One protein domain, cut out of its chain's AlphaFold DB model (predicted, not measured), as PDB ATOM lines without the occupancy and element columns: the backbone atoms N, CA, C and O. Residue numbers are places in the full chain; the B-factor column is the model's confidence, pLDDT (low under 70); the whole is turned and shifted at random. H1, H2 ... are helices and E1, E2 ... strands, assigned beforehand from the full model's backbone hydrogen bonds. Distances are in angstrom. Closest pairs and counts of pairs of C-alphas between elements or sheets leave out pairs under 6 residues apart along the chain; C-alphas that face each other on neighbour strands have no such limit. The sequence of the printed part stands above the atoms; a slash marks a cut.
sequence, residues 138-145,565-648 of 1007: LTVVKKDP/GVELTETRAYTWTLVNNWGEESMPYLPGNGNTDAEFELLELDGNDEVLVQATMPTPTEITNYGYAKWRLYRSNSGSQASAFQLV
ATOM      1  N   LEU A 138     -22.573 112.059  -8.671       84.94
ATOM      2  CA  LEU A 138     -22.263 111.704  -7.294       84.94
ATOM      3  C   LEU A 138     -21.080 112.540  -6.797       84.94
ATOM      4  O   LEU A 138     -20.134 112.830  -7.526       84.94
ATOM      5  N   THR A 139     -21.140 113.009  -5.557       81.81
ATOM      6  CA  THR A 139     -20.039 113.742  -4.926       81.81
ATOM      7  C   THR A 139     -19.845 113.217  -3.517       81.81
ATOM      8  O   THR A 139     -20.726 113.365  -2.668       81.81
ATOM      9  N   VAL A 140     -18.688 112.602  -3.271       77.94
ATOM     10  CA  VAL A 140     -18.314 112.116  -1.941       77.94
ATOM     11  C   VAL A 140     -18.011 113.312  -1.049       77.94
ATOM     12  O   VAL A 140     -17.086 114.089  -1.303       77.94
ATOM     13  N   VAL A 141     -18.803 113.465   0.002       73.38
ATOM     14  CA  VAL A 141     -18.557 114.405   1.085       73.38
ATOM     15  C   VAL A 141     -17.821 113.633   2.165       73.38
ATOM     16  O   VAL A 141     -18.431 112.942   2.981       73.38
ATOM     17  N   LYS A 142     -16.491 113.751   2.142       60.47
ATOM     18  CA  LYS A 142     -15.647 113.134   3.160       60.47
ATOM     19  C   LYS A 142     -15.972 113.727   4.517       60.47
ATOM     20  O   LYS A 142     -15.846 114.939   4.716       60.47
ATOM     21  N   LYS A 143     -16.399 112.876   5.437       51.00
ATOM     22  CA  LYS A 143     -16.658 113.272   6.815       51.00
ATOM     23  C   LYS A 143     -15.477 112.778   7.627       51.00
ATOM     24  O   LYS A 143     -15.560 111.755   8.294       51.00
ATOM     25  N   ASP A 144     -14.357 113.493   7.519       40.53
ATOM     26  CA  ASP A 144     -13.177 113.175   8.318       40.53
ATOM     27  C   ASP A 144     -13.615 113.063   9.792       40.53
ATOM     28  O   ASP A 144     -14.176 114.029  10.331       40.53
ATOM     29  N   PRO A 145     -13.381 111.925  10.477       37.19
ATOM     30  CA  PRO A 145     -13.760 111.773  11.882       37.19
ATOM     31  C   PRO A 145     -13.024 112.773  12.793       37.19
ATOM     32  O   PRO A 145     -13.382 112.943  13.957       37.19
ATOM     33  N   GLY A 565     -16.034  95.816  13.139       38.19
ATOM     34  CA  GLY A 565     -16.398  96.685  12.014       38.19
ATOM     35  C   GLY A 565     -15.401  97.796  11.654       38.19
ATOM     36  O   GLY A 565     -15.749  98.660  10.854       38.19
ATOM     37  N   VAL A 566     -14.198  97.843  12.245       36.94
ATOM     38  CA  VAL A 566     -13.184  98.877  11.930       36.94
ATOM     39  C   VAL A 566     -12.104  98.331  10.993       36.94
ATOM     40  O   VAL A 566     -10.924  98.321  11.300       36.94
ATOM     41  N   GLU A 567     -12.550  97.845   9.848       47.69
ATOM     42  CA  GLU A 567     -12.173  98.291   8.504       47.69
ATOM     43  C   GLU A 567     -13.433  98.022   7.663       47.69
ATOM     44  O   GLU A 567     -14.249  97.172   8.015       47.69
ATOM     45  N   LEU A 568     -13.749  98.803   6.639       48.25
ATOM     46  CA  LEU A 568     -13.483  98.396   5.264       48.25
ATOM     47  C   LEU A 568     -13.995  99.543   4.397       48.25
ATOM     48  O   LEU A 568     -15.177  99.878   4.472       48.25
ATOM     49  N   THR A 569     -13.123 100.144   3.590       57.94
ATOM     50  CA  THR A 569     -13.556 100.935   2.437       57.94
ATOM     51  C   THR A 569     -14.626 100.126   1.707       57.94
ATOM     52  O   THR A 569     -14.348  99.026   1.226       57.94
ATOM     53  N   GLU A 570     -15.862 100.610   1.692       66.06
ATOM     54  CA  GLU A 570     -16.951  99.921   1.022       66.06
ATOM     55  C   GLU A 570     -17.115 100.511  -0.368       66.06
ATOM     56  O   GLU A 570     -17.231 101.723  -0.559       66.06
ATOM     57  N   THR A 571     -17.122  99.643  -1.368       74.81
ATOM     58  CA  THR A 571     -17.559 100.043  -2.695       74.81
ATOM     59  C   THR A 571     -19.085 100.106  -2.677       74.81
ATOM     60  O   THR A 571     -19.740  99.166  -2.235       74.81
ATOM     61  N   ARG A 572     -19.690 101.191  -3.159       79.44
ATOM     62  CA  ARG A 572     -21.138 101.288  -3.392       79.44
ATOM     63  C   ARG A 572     -21.394 101.591  -4.860       79.44
ATOM     64  O   ARG A 572     -20.756 102.470  -5.433       79.44
ATOM     65  N   ALA A 573     -22.348 100.881  -5.453       83.38
ATOM     66  CA  ALA A 573     -22.877 101.191  -6.778       83.38
ATOM     67  C   ALA A 573     -24.244 101.857  -6.615       83.38
ATOM     68  O   ALA A 573     -25.071 101.342  -5.861       83.38
ATOM     69  N   TYR A 574     -24.496 102.956  -7.327       86.69
ATOM     70  CA  TYR A 574     -25.789 103.648  -7.313       86.69
ATOM     71  C   TYR A 574     -26.504 103.517  -8.656       86.69
ATOM     72  O   TYR A 574     -25.884 103.553  -9.718       86.69
ATOM     73  N   THR A 575     -27.826 103.422  -8.601       88.81
ATOM     74  CA  THR A 575     -28.713 103.562  -9.756       88.81
ATOM     75  C   THR A 575     -29.995 104.274  -9.337       88.81
ATOM     76  O   THR A 575     -30.246 104.487  -8.150       88.81
ATOM     77  N   TRP A 576     -30.805 104.696 -10.296       90.62
ATOM     78  CA  TRP A 576     -32.031 105.429 -10.029       90.62
ATOM     79  C   TRP A 576     -33.103 105.143 -11.069       90.62
ATOM     80  O   TRP A 576     -32.802 104.744 -12.196       90.62
ATOM     81  N   THR A 577     -34.350 105.359 -10.665       92.56
ATOM     82  CA  THR A 577     -35.552 105.199 -11.486       92.56
ATOM     83  C   THR A 577     -36.426 106.447 -11.375       92.56
ATOM     84  O   THR A 577     -36.289 107.270 -10.458       92.56
ATOM     85  N   LEU A 578     -37.348 106.585 -12.320       92.25
ATOM     86  CA  LEU A 578     -38.390 107.602 -12.311       92.25
ATOM     87  C   LEU A 578     -39.734 106.950 -12.002       92.25
ATOM     88  O   LEU A 578     -40.031 105.853 -12.465       92.25
ATOM     89  N   VAL A 579     -40.564 107.655 -11.241       91.44
ATOM     90  CA  VAL A 579     -41.910 107.216 -10.876       91.44
ATOM     91  C   VAL A 579     -42.904 108.291 -11.285       91.44
ATOM     92  O   VAL A 579     -42.714 109.486 -11.032       91.44
ATOM     93  N   ASN A 580     -43.978 107.880 -11.941       88.19
ATOM     94  CA  ASN A 580     -45.017 108.800 -12.385       88.19
ATOM     95  C   ASN A 580     -46.093 109.060 -11.320       88.19
ATOM     96  O   ASN A 580     -46.093 108.504 -10.222       88.19
ATOM     97  N   ASN A 581     -47.044 109.923 -11.662       83.06
ATOM     98  CA  ASN A 581     -48.204 110.270 -10.845       83.06
ATOM     99  C   ASN A 581     -49.180 109.104 -10.575       83.06
ATOM    100  O   ASN A 581     -50.061 109.246  -9.732       83.06
ATOM    101  N   TRP A 582     -49.023 107.969 -11.259       78.75
ATOM    102  CA  TRP A 582     -49.763 106.720 -11.047       78.75
ATOM    103  C   TRP A 582     -48.931 105.653 -10.323       78.75
ATOM    104  O   TRP A 582     -49.291 104.478 -10.356       78.75
ATOM    105  N   GLY A 583     -47.799 106.053  -9.730       82.81
ATOM    106  CA  GLY A 583     -46.887 105.189  -8.984       82.81
ATOM    107  C   GLY A 583     -46.278 104.044  -9.796       82.81
ATOM    108  O   GLY A 583     -45.812 103.070  -9.211       82.81
ATOM    109  N   GLU A 584     -46.269 104.147 -11.126       87.31
ATOM    110  CA  GLU A 584     -45.556 103.208 -11.990       87.31
ATOM    111  C   GLU A 584     -44.094 103.641 -12.087       87.31
ATOM    112  O   GLU A 584     -43.794 104.830 -12.248       87.31
ATOM    113  N   GLU A 585     -43.197 102.669 -11.987       91.12
ATOM    114  CA  GLU A 585     -41.754 102.878 -11.899       91.12
ATOM    115  C   GLU A 585     -41.050 102.461 -13.194       91.12
ATOM    116  O   GLU A 585     -41.391 101.436 -13.785       91.12
ATOM    117  N   SER A 586     -40.067 103.250 -13.630       90.81
ATOM    118  CA  SER A 586     -39.222 102.940 -14.785       90.81
ATOM    119  C   SER A 586     -38.236 101.810 -14.498       90.81
ATOM    120  O   SER A 586     -37.902 101.522 -13.344       90.81
ATOM    121  N   MET A 587     -37.649 101.259 -15.559       88.81
ATOM    122  CA  MET A 587     -36.388 100.538 -15.406       88.81
ATOM    123  C   MET A 587     -35.269 101.477 -14.913       88.81
ATOM    124  O   MET A 587     -35.312 102.691 -15.176       88.81
ATOM    125  N   PRO A 588     -34.281 100.950 -14.173       89.00
ATOM    126  CA  PRO A 588     -33.174 101.739 -13.650       89.00
ATOM    127  C   PRO A 588     -32.225 102.220 -14.748       89.00
ATOM    128  O   PRO A 588     -32.069 101.580 -15.792       89.00
ATOM    129  N   TYR A 589     -31.524 103.320 -14.467       86.69
ATOM    130  CA  TYR A 589     -30.357 103.732 -15.244       86.69
ATOM    131  C   TYR A 589     -29.245 102.675 -15.112       86.69
ATOM    132  O   TYR A 589     -28.581 102.611 -14.075       86.69
ATOM    133  N   LEU A 590     -29.043 101.849 -16.142       78.25
ATOM    134  CA  LEU A 590     -28.029 100.785 -16.173       78.25
ATOM    135  C   LEU A 590     -27.361 100.656 -17.556       78.25
ATOM    136  O   LEU A 590     -28.004 100.976 -18.563       78.25
ATOM    137  N   PRO A 591     -26.110 100.145 -17.619       69.38
ATOM    138  CA  PRO A 591     -25.486  99.700 -18.867       69.38
ATOM    139  C   PRO A 591     -26.397  98.708 -19.602       69.38
ATOM    140  O   PRO A 591     -26.816  97.712 -19.019       69.38
ATOM    141  N   GLY A 592     -26.719  98.971 -20.871       64.75
ATOM    142  CA  GLY A 592     -27.549  98.073 -21.693       64.75
ATOM    143  C   GLY A 592     -29.066  98.284 -21.597       64.75
ATOM    144  O   GLY A 592     -29.775  97.903 -22.526       64.75
ATOM    145  N   ASN A 593     -29.573  98.998 -20.583       64.50
ATOM    146  CA  ASN A 593     -30.986  99.396 -20.473       64.50
ATOM    147  C   ASN A 593     -31.290 100.620 -21.364       64.50
ATOM    148  O   ASN A 593     -31.708 101.674 -20.887       64.50
ATOM    149  N   GLY A 594     -30.985 100.538 -22.662       58.06
ATOM    150  CA  GLY A 594     -31.116 101.655 -23.612       58.06
ATOM    151  C   GLY A 594     -30.039 102.743 -23.492       58.06
ATOM    152  O   GLY A 594     -29.975 103.628 -24.341       58.06
ATOM    153  N   ASN A 595     -29.158 102.648 -22.493       63.06
ATOM    154  CA  ASN A 595     -28.003 103.523 -22.320       63.06
ATOM    155  C   ASN A 595     -26.732 102.757 -22.718       63.06
ATOM    156  O   ASN A 595     -26.151 102.031 -21.909       63.06
ATOM    157  N   THR A 596     -26.320 102.886 -23.982       54.06
ATOM    158  CA  THR A 596     -25.140 102.194 -24.539       54.06
ATOM    159  C   THR A 596     -23.817 102.653 -23.926       54.06
ATOM    160  O   THR A 596     -22.866 101.881 -23.929       54.06
ATOM    161  N   ASP A 597     -23.792 103.855 -23.342       54.06
ATOM    162  CA  ASP A 597     -22.605 104.466 -22.724       54.06
ATOM    163  C   ASP A 597     -22.712 104.545 -21.187       54.06
ATOM    164  O   ASP A 597     -21.952 105.260 -20.531       54.06
ATOM    165  N   ALA A 598     -23.701 103.874 -20.585       60.66
ATOM    166  CA  ALA A 598     -23.830 103.854 -19.133       60.66
ATOM    167  C   ALA A 598     -22.785 102.915 -18.525       60.66
ATOM    168  O   ALA A 598     -22.706 101.748 -18.887       60.66
ATOM    169  N   GLU A 599     -22.038 103.417 -17.545       62.31
ATOM    170  CA  GLU A 599     -21.177 102.630 -16.665       62.31
ATOM    171  C   GLU A 599     -21.612 102.848 -15.219       62.31
ATOM    172  O   GLU A 599     -21.902 103.986 -14.813       62.31
ATOM    173  N   PHE A 600     -21.617 101.771 -14.429       65.44
ATOM    174  CA  PHE A 600     -21.806 101.871 -12.985       65.44
ATOM    175  C   PHE A 600     -20.732 102.774 -12.385       65.44
ATOM    176  O   PHE A 600     -19.540 102.549 -12.568       65.44
ATOM    177  N   GLU A 601     -21.154 103.791 -11.641       65.50
ATOM    178  CA  GLU A 601     -20.228 104.542 -10.804       65.50
ATOM    179  C   GLU A 601     -20.023 103.767  -9.508       65.50
ATOM    180  O   GLU A 601     -20.928 103.675  -8.676       65.50
ATOM    181  N   LEU A 602     -18.848 103.154  -9.388       73.81
ATOM    182  CA  LEU A 602     -18.390 102.520  -8.164       73.81
ATOM    183  C   LEU A 602     -17.710 103.591  -7.314       73.81
ATOM    184  O   LEU A 602     -16.708 104.172  -7.727       73.81
ATOM    185  N   LEU A 603     -18.274 103.868  -6.143       75.00
ATOM    186  CA  LEU A 603     -17.692 104.789  -5.175       75.00
ATOM    187  C   LEU A 603     -17.083 104.005  -4.030       75.00
ATOM    188  O   LEU A 603     -17.786 103.237  -3.381       75.00
ATOM    189  N   GLU A 604     -15.805 104.235  -3.761       70.75
ATOM    190  CA  GLU A 604     -15.151 103.787  -2.536       70.75
ATOM    191  C   GLU A 604     -15.407 104.801  -1.421       70.75
ATOM    192  O   GLU A 604     -15.071 105.982  -1.551       70.75
ATOM    193  N   LEU A 605     -16.050 104.348  -0.348       70.00
ATOM    194  CA  LEU A 605     -16.493 105.177   0.770       70.00
ATOM    195  C   LEU A 605     -15.964 104.613   2.084       70.00
ATOM    196  O   LEU A 605     -15.944 103.398   2.281       70.00
ATOM    197  N   ASP A 606     -15.578 105.494   3.003       64.69
ATOM    198  CA  ASP A 606     -15.462 105.122   4.414       64.69
ATOM    199  C   ASP A 606     -16.868 105.057   5.040       64.69
ATOM    200  O   ASP A 606     -17.793 105.743   4.598       64.69
ATOM    201  N   GLY A 607     -17.043 104.277   6.108       57.53
ATOM    202  CA  GLY A 607     -18.336 104.090   6.782       57.53
ATOM    203  C   GLY A 607     -18.957 105.384   7.341       57.53
ATOM    204  O   GLY A 607     -20.137 105.399   7.690       57.53
ATOM    205  N   ASN A 608     -18.185 106.475   7.396       58.72
ATOM    206  CA  ASN A 608     -18.619 107.807   7.824       58.72
ATOM    207  C   ASN A 608     -18.889 108.791   6.672       58.72
ATOM    208  O   ASN A 608     -19.419 109.877   6.929       58.72
ATOM    209  N   ASP A 609     -18.541 108.448   5.431       66.38
ATOM    210  CA  ASP A 609     -18.692 109.345   4.288       66.38
ATOM    211  C   ASP A 609     -20.159 109.477   3.864       66.38
ATOM    212  O   ASP A 609     -20.940 108.521   3.845       66.38
ATOM    213  N   GLU A 610     -20.544 110.697   3.494       80.00
ATOM    214  CA  GLU A 610     -21.867 110.993   2.949       80.00
ATOM    215  C   GLU A 610     -21.754 111.187   1.432       80.00
ATOM    216  O   GLU A 610     -20.772 111.738   0.934       80.00
ATOM    217  N   VAL A 611     -22.767 110.771   0.668       83.06
ATOM    218  CA  VAL A 611     -22.776 110.969  -0.791       83.06
ATOM    219  C   VAL A 611     -23.836 111.997  -1.146       83.06
ATOM    220  O   VAL A 611     -25.025 111.784  -0.917       83.06
ATOM    221  N   LEU A 612     -23.420 113.124  -1.720       87.44
ATOM    222  CA  LEU A 612     -24.342 114.060  -2.350       87.44
ATOM    223  C   LEU A 612     -24.703 113.527  -3.738       87.44
ATOM    224  O   LEU A 612     -23.837 113.375  -4.599       87.44
ATOM    225  N   VAL A 613     -25.985 113.252  -3.941       90.00
ATOM    226  CA  VAL A 613     -26.540 112.715  -5.180       90.00
ATOM    227  C   VAL A 613     -27.311 113.812  -5.892       90.00
ATOM    228  O   VAL A 613     -28.234 114.409  -5.334       90.00
ATOM    229  N   GLN A 614     -26.943 114.062  -7.143       87.94
ATOM    230  CA  GLN A 614     -27.629 115.004  -8.011       87.94
ATOM    231  C   GLN A 614     -28.097 114.293  -9.285       87.94
ATOM    232  O   GLN A 614     -27.288 113.821 -10.082       87.94
ATOM    233  N   ALA A 615     -29.412 114.230  -9.479       87.44
ATOM    234  CA  ALA A 615     -30.026 113.697 -10.692       87.44
ATOM    235  C   ALA A 615     -30.271 114.814 -11.718       87.44
ATOM    236  O   ALA A 615     -30.496 115.972 -11.355       87.44
ATOM    237  N   THR A 616     -30.265 114.476 -13.006       88.44
ATOM    238  CA  THR A 616     -30.741 115.392 -14.055       88.44
ATOM    239  C   THR A 616     -32.218 115.121 -14.288       88.44
ATOM    240  O   THR A 616     -32.574 114.044 -14.756       88.44
ATOM    241  N   MET A 617     -33.084 116.067 -13.925       86.62
ATOM    242  CA  MET A 617     -34.533 115.861 -14.005       86.62
ATOM    243  C   MET A 617     -35.030 115.831 -15.461       86.62
ATOM    244  O   MET A 617     -34.463 116.539 -16.298       86.62
ATOM    245  N   PRO A 618     -36.094 115.058 -15.766       86.44
ATOM    246  CA  PRO A 618     -36.699 115.029 -17.096       86.44
ATOM    247  C   PRO A 618     -37.153 116.416 -17.562       86.44
ATOM    248  O   PRO A 618     -37.505 117.283 -16.757       86.44
ATOM    249  N   THR A 619     -37.191 116.624 -18.875       87.75
ATOM    250  CA  THR A 619     -37.661 117.880 -19.470       87.75
ATOM    251  C   THR A 619     -39.156 118.114 -19.190       87.75
ATOM    252  O   THR A 619     -39.910 117.154 -19.010       87.75
ATOM    253  N   PRO A 620     -39.652 119.369 -19.220       85.31
ATOM    254  CA  PRO A 620     -41.081 119.653 -19.036       85.31
ATOM    255  C   PRO A 620     -41.998 118.880 -19.999       85.31
ATOM    256  O   PRO A 620     -43.089 118.446 -19.624       85.31
ATOM    257  N   THR A 621     -41.535 118.654 -21.231       84.50
ATOM    258  CA  THR A 621     -42.244 117.858 -22.239       84.50
ATOM    259  C   THR A 621     -42.356 116.391 -21.826       84.50
ATOM    260  O   THR A 621     -43.421 115.796 -21.945       84.50
ATOM    261  N   GLU A 622     -41.284 115.795 -21.302       84.31
ATOM    262  CA  GLU A 622     -41.296 114.410 -20.814       84.31
ATOM    263  C   GLU A 622     -42.160 114.246 -19.562       84.31
ATOM    264  O   GLU A 622     -42.901 113.268 -19.457       84.31
ATOM    265  N   ILE A 623     -42.119 115.223 -18.648       84.31
ATOM    266  CA  ILE A 623     -43.005 115.272 -17.477       84.31
ATOM    267  C   ILE A 623     -44.468 115.265 -17.925       84.31
ATOM    268  O   ILE A 623     -45.273 114.530 -17.361       84.31
ATOM    269  N   THR A 624     -44.804 116.021 -18.972       82.69
ATOM    270  CA  THR A 624     -46.166 116.058 -19.526       82.69
ATOM    271  C   THR A 624     -46.536 114.733 -20.204       82.69
ATOM    272  O   THR A 624     -47.588 114.171 -19.917       82.69
ATOM    273  N   ASN A 625     -45.651 114.181 -21.040       82.62
ATOM    274  CA  ASN A 625     -45.928 112.981 -21.841       82.62
ATOM    275  C   ASN A 625     -46.048 111.687 -21.021       82.62
ATOM    276  O   ASN A 625     -46.836 110.812 -21.383       82.62
ATOM    277  N   TYR A 626     -45.254 111.541 -19.954       84.12
ATOM    278  CA  TYR A 626     -45.185 110.324 -19.129       84.12
ATOM    279  C   TYR A 626     -45.669 110.533 -17.687       84.12
ATOM    280  O   TYR A 626     -45.738 109.579 -16.914       84.12
ATOM    281  N   GLY A 627     -46.025 111.761 -17.306       85.56
ATOM    282  CA  GLY A 627     -46.565 112.072 -15.983       85.56
ATOM    283  C   GLY A 627     -45.567 111.901 -14.836       85.56
ATOM    284  O   GLY A 627     -45.988 111.544 -13.737       85.56
ATOM    285  N   TYR A 628     -44.262 112.094 -15.067       88.88
ATOM    286  CA  TYR A 628     -43.234 111.937 -14.031       88.88
ATOM    287  C   TYR A 628     -43.514 112.816 -12.803       88.88
ATOM    288  O   TYR A 628     -43.792 114.006 -12.936       88.88
ATOM    289  N   ALA A 629     -43.414 112.241 -11.602       88.81
ATOM    290  CA  ALA A 629     -43.735 112.928 -10.345       88.81
ATOM    291  C   ALA A 629     -42.648 112.777  -9.271       88.81
ATOM    292  O   ALA A 629     -42.416 113.696  -8.480       88.81
ATOM    293  N   LYS A 630     -41.973 111.626  -9.236       91.94
ATOM    294  CA  LYS A 630     -40.975 111.278  -8.224       91.94
ATOM    295  C   LYS A 630     -39.781 110.572  -8.863       91.94
ATOM    296  O   LYS A 630     -39.856 110.098  -9.994       91.94
ATOM    297  N   TRP A 631     -38.692 110.482  -8.118       93.06
ATOM    298  CA  TRP A 631     -37.528 109.672  -8.457       93.06
ATOM    299  C   TRP A 631     -37.124 108.828  -7.250       93.06
ATOM    300  O   TRP A 631     -37.329 109.228  -6.096       93.06
ATOM    301  N   ARG A 632     -36.585 107.640  -7.516       93.31
ATOM    302  CA  ARG A 632     -36.100 106.715  -6.491       93.31
ATOM    303  C   ARG A 632     -34.619 106.461  -6.693       93.31
ATOM    304  O   ARG A 632     -34.171 106.235  -7.815       93.31
ATOM    305  N   LEU A 633     -33.869 106.506  -5.598       92.06
ATOM    306  CA  LEU A 633     -32.445 106.192  -5.578       92.06
ATOM    307  C   LEU A 633     -32.239 104.805  -4.977       92.06
ATOM    308  O   LEU A 633     -32.744 104.523  -3.891       92.06
ATOM    309  N   TYR A 634     -31.431 103.989  -5.642       91.44
ATOM    310  CA  TYR A 634     -31.056 102.652  -5.209       91.44
ATOM    311  C   TYR A 634     -29.540 102.523  -5.089       91.44
ATOM    312  O   TYR A 634     -28.794 103.155  -5.840       91.44
ATOM    313  N   ARG A 635     -29.078 101.669  -4.171       87.31
ATOM    314  CA  ARG A 635     -27.656 101.329  -4.045       87.31
ATOM    315  C   ARG A 635     -27.430  99.856  -3.712       87.31
ATOM    316  O   ARG A 635     -28.325  99.204  -3.174       87.31
ATOM    317  N   SER A 636     -26.251  99.331  -4.040       84.25
ATOM    318  CA  SER A 636     -25.846  97.970  -3.668       84.25
ATOM    319  C   SER A 636     -25.476  97.875  -2.180       84.25
ATOM    320  O   SER A 636     -24.921  98.810  -1.610       84.25
ATOM    321  N   ASN A 637     -25.785  96.735  -1.551       71.25
ATOM    322  CA  ASN A 637     -25.482  96.480  -0.134       71.25
ATOM    323  C   ASN A 637     -24.036  95.987   0.107       71.25
ATOM    324  O   ASN A 637     -23.511  96.111   1.205       71.25
ATOM    325  N   SER A 638     -23.387  95.407  -0.911       62.47
ATOM    326  CA  SER A 638     -22.076  94.744  -0.776       62.47
ATOM    327  C   SER A 638     -21.087  95.044  -1.910       62.47
ATOM    328  O   SER A 638     -20.247  94.212  -2.236       62.47
ATOM    329  N   GLY A 639     -21.191  96.205  -2.563       53.84
ATOM    330  CA  GLY A 639     -20.174  96.697  -3.507       53.84
ATOM    331  C   GLY A 639     -19.918  95.912  -4.790       53.84
ATOM    332  O   GLY A 639     -19.128  96.359  -5.615       53.84
ATOM    333  N   SER A 640     -20.615  94.801  -5.024       49.91
ATOM    334  CA  SER A 640     -20.550  94.066  -6.290       49.91
ATOM    335  C   SER A 640     -21.785  94.323  -7.156       49.91
ATOM    336  O   SER A 640     -22.889  94.502  -6.635       49.91
ATOM    337  N   GLN A 641     -21.612  94.259  -8.480       46.47
ATOM    338  CA  GLN A 641     -22.703  94.303  -9.469       46.47
ATOM    339  C   GLN A 641     -23.676  93.110  -9.350       46.47
ATOM    340  O   GLN A 641     -24.776  93.167  -9.888       46.47
ATOM    341  N   ALA A 642     -23.292  92.044  -8.634       46.53
ATOM    342  CA  ALA A 642     -24.137  90.878  -8.361       46.53
ATOM    343  C   ALA A 642     -25.033  91.056  -7.118       46.53
ATOM    344  O   ALA A 642     -25.881  90.209  -6.839       46.53
ATOM    345  N   SER A 643     -24.840  92.136  -6.354       57.56
ATOM    346  CA  SER A 643     -25.647  92.440  -5.168       57.56
ATOM    347  C   SER A 643     -26.973  93.066  -5.601       57.56
ATOM    348  O   SER A 643     -26.975  93.991  -6.411       57.56
ATOM    349  N   ALA A 644     -28.094  92.621  -5.031       72.12
ATOM    350  CA  ALA A 644     -29.390  93.236  -5.295       72.12
ATOM    351  C   ALA A 644     -29.374  94.732  -4.916       72.12
ATOM    352  O   ALA A 644     -28.935  95.101  -3.823       72.12
ATOM    353  N   PHE A 645     -29.848  95.597  -5.817       86.31
ATOM    354  CA  PHE A 645     -30.035  97.019  -5.532       86.31
ATOM    355  C   PHE A 645     -31.187  97.194  -4.541       86.31
ATOM    356  O   PHE A 645     -32.240  96.573  -4.704       86.31
ATOM    357  N   GLN A 646     -30.995  98.026  -3.517       89.25
ATOM    358  CA  GLN A 646     -32.005  98.308  -2.494       89.25
ATOM    359  C   GLN A 646     -32.313  99.800  -2.412       89.25
ATOM    360  O   GLN A 646     -31.447 100.644  -2.665       89.25
ATOM    361  N   LEU A 647     -33.560 100.120  -2.070       91.06
ATOM    362  CA  LEU A 647     -34.059 101.485  -2.050       91.06
ATOM    363  C   LEU A 647     -33.396 102.297  -0.929       91.06
ATOM    364  O   LEU A 647     -33.481 101.969   0.259       91.06
ATOM    365  N   VAL A 648     -32.795 103.419  -1.321       90.00
ATOM    366  CA  VAL A 648     -32.283 104.449  -0.417       90.00
ATOM    367  C   VAL A 648     -33.411 105.413  -0.069       90.00
ATOM    368  O   VAL A 648     -33.745 105.574   1.103       90.00
TER     369      VAL A 648
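This is residues 138 to 145 and 565 to 648 of the 1007 residues of an uncharacterized protein of Giesbergeria anulus (UniProt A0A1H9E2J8). Two long antiparallel strands, E2 and E5, run side by side as the backbone of a narrow, strongly twisted sheet, with short strands E3 and E6 along its edges and the small helix H1 at one end. A separate two-strand ribbon, E1 and E4, lies off to the side of this sheet, and a loop at residues 592 to 597 sticks out. The printed part has 92 residues, with elements in the order E1, E2, E3, E4, H1, E5, E6; the sheet orders are E3, E2, E5, E6 and E1, E4, both antiparallel. The class is mostly strand, though the named elements hold 44 residues, under half. The whole is elongated, spanning 49 by 26 by 23 A, and only just loose, close to compact, with a radius of gyration of the C-alphas of 15.2 A.

E1, residues 138 to 141, begins at C-alpha 138 (-22.263, 111.704, -7.294). E2, residues 570 to 580, is 32.3 A long and ends at C-alpha 580 (-45.017, 108.800, -12.385). E3 is residues 602 to 605, and E4, residues 610 to 614, is 13.0 A long. H1 is residues 620 to 626, 10.2 A long. E5, residues 628 to 636, is 24.6 A long. E6, residues 645 to 648, ends at C-alpha 648 (-32.283, 104.449, -0.417).

E2 and E5 are inner strands, antiparallel at 161 degrees, with N 577 and O 632 3.0 A apart, within hydrogen-bond range. The pairing of E2 is staggered: residues 570 to 573 pair with E3 and residues 574 to 580 with E5. E2 and E3 form a hairpin, with N 572 and O 603 at 2.8 A. E5 and E6 form a hairpin, with N 648 and O 633 at 2.8 A. E3 and E6 are the edge strands and are apart. H1 is on this sheet but only grazes it; its closest C-alphas to E5 are those of Glu 622 and Tyr 628, 7.5 A apart. In H1 every O i to N i+4 pair is within hydrogen-bond range. E1 and E4 are antiparallel at 150 degrees, with N 141 and O 610 at 2.8 A. E4 is apart from E2 and E5, while the closest C-alphas of E1 and E3, Val 140 and Leu 605, are 7.7 A apart.

The C-alphas farthest apart, those of Val 566 and Asn 625, are 49.1 A apart. Residues 146 to 564 are not printed, and C-alphas 145 and 565 are 15.3 A apart across this cut. E2 to E3 is a long link of 21 residues, of which residues 592 to 597 stand free. The mean pLDDT of the printed part is 75.1; residues 142 to 145, 565 to 570, 591 to 601, 606 to 609 and 638 to 643 are under 70.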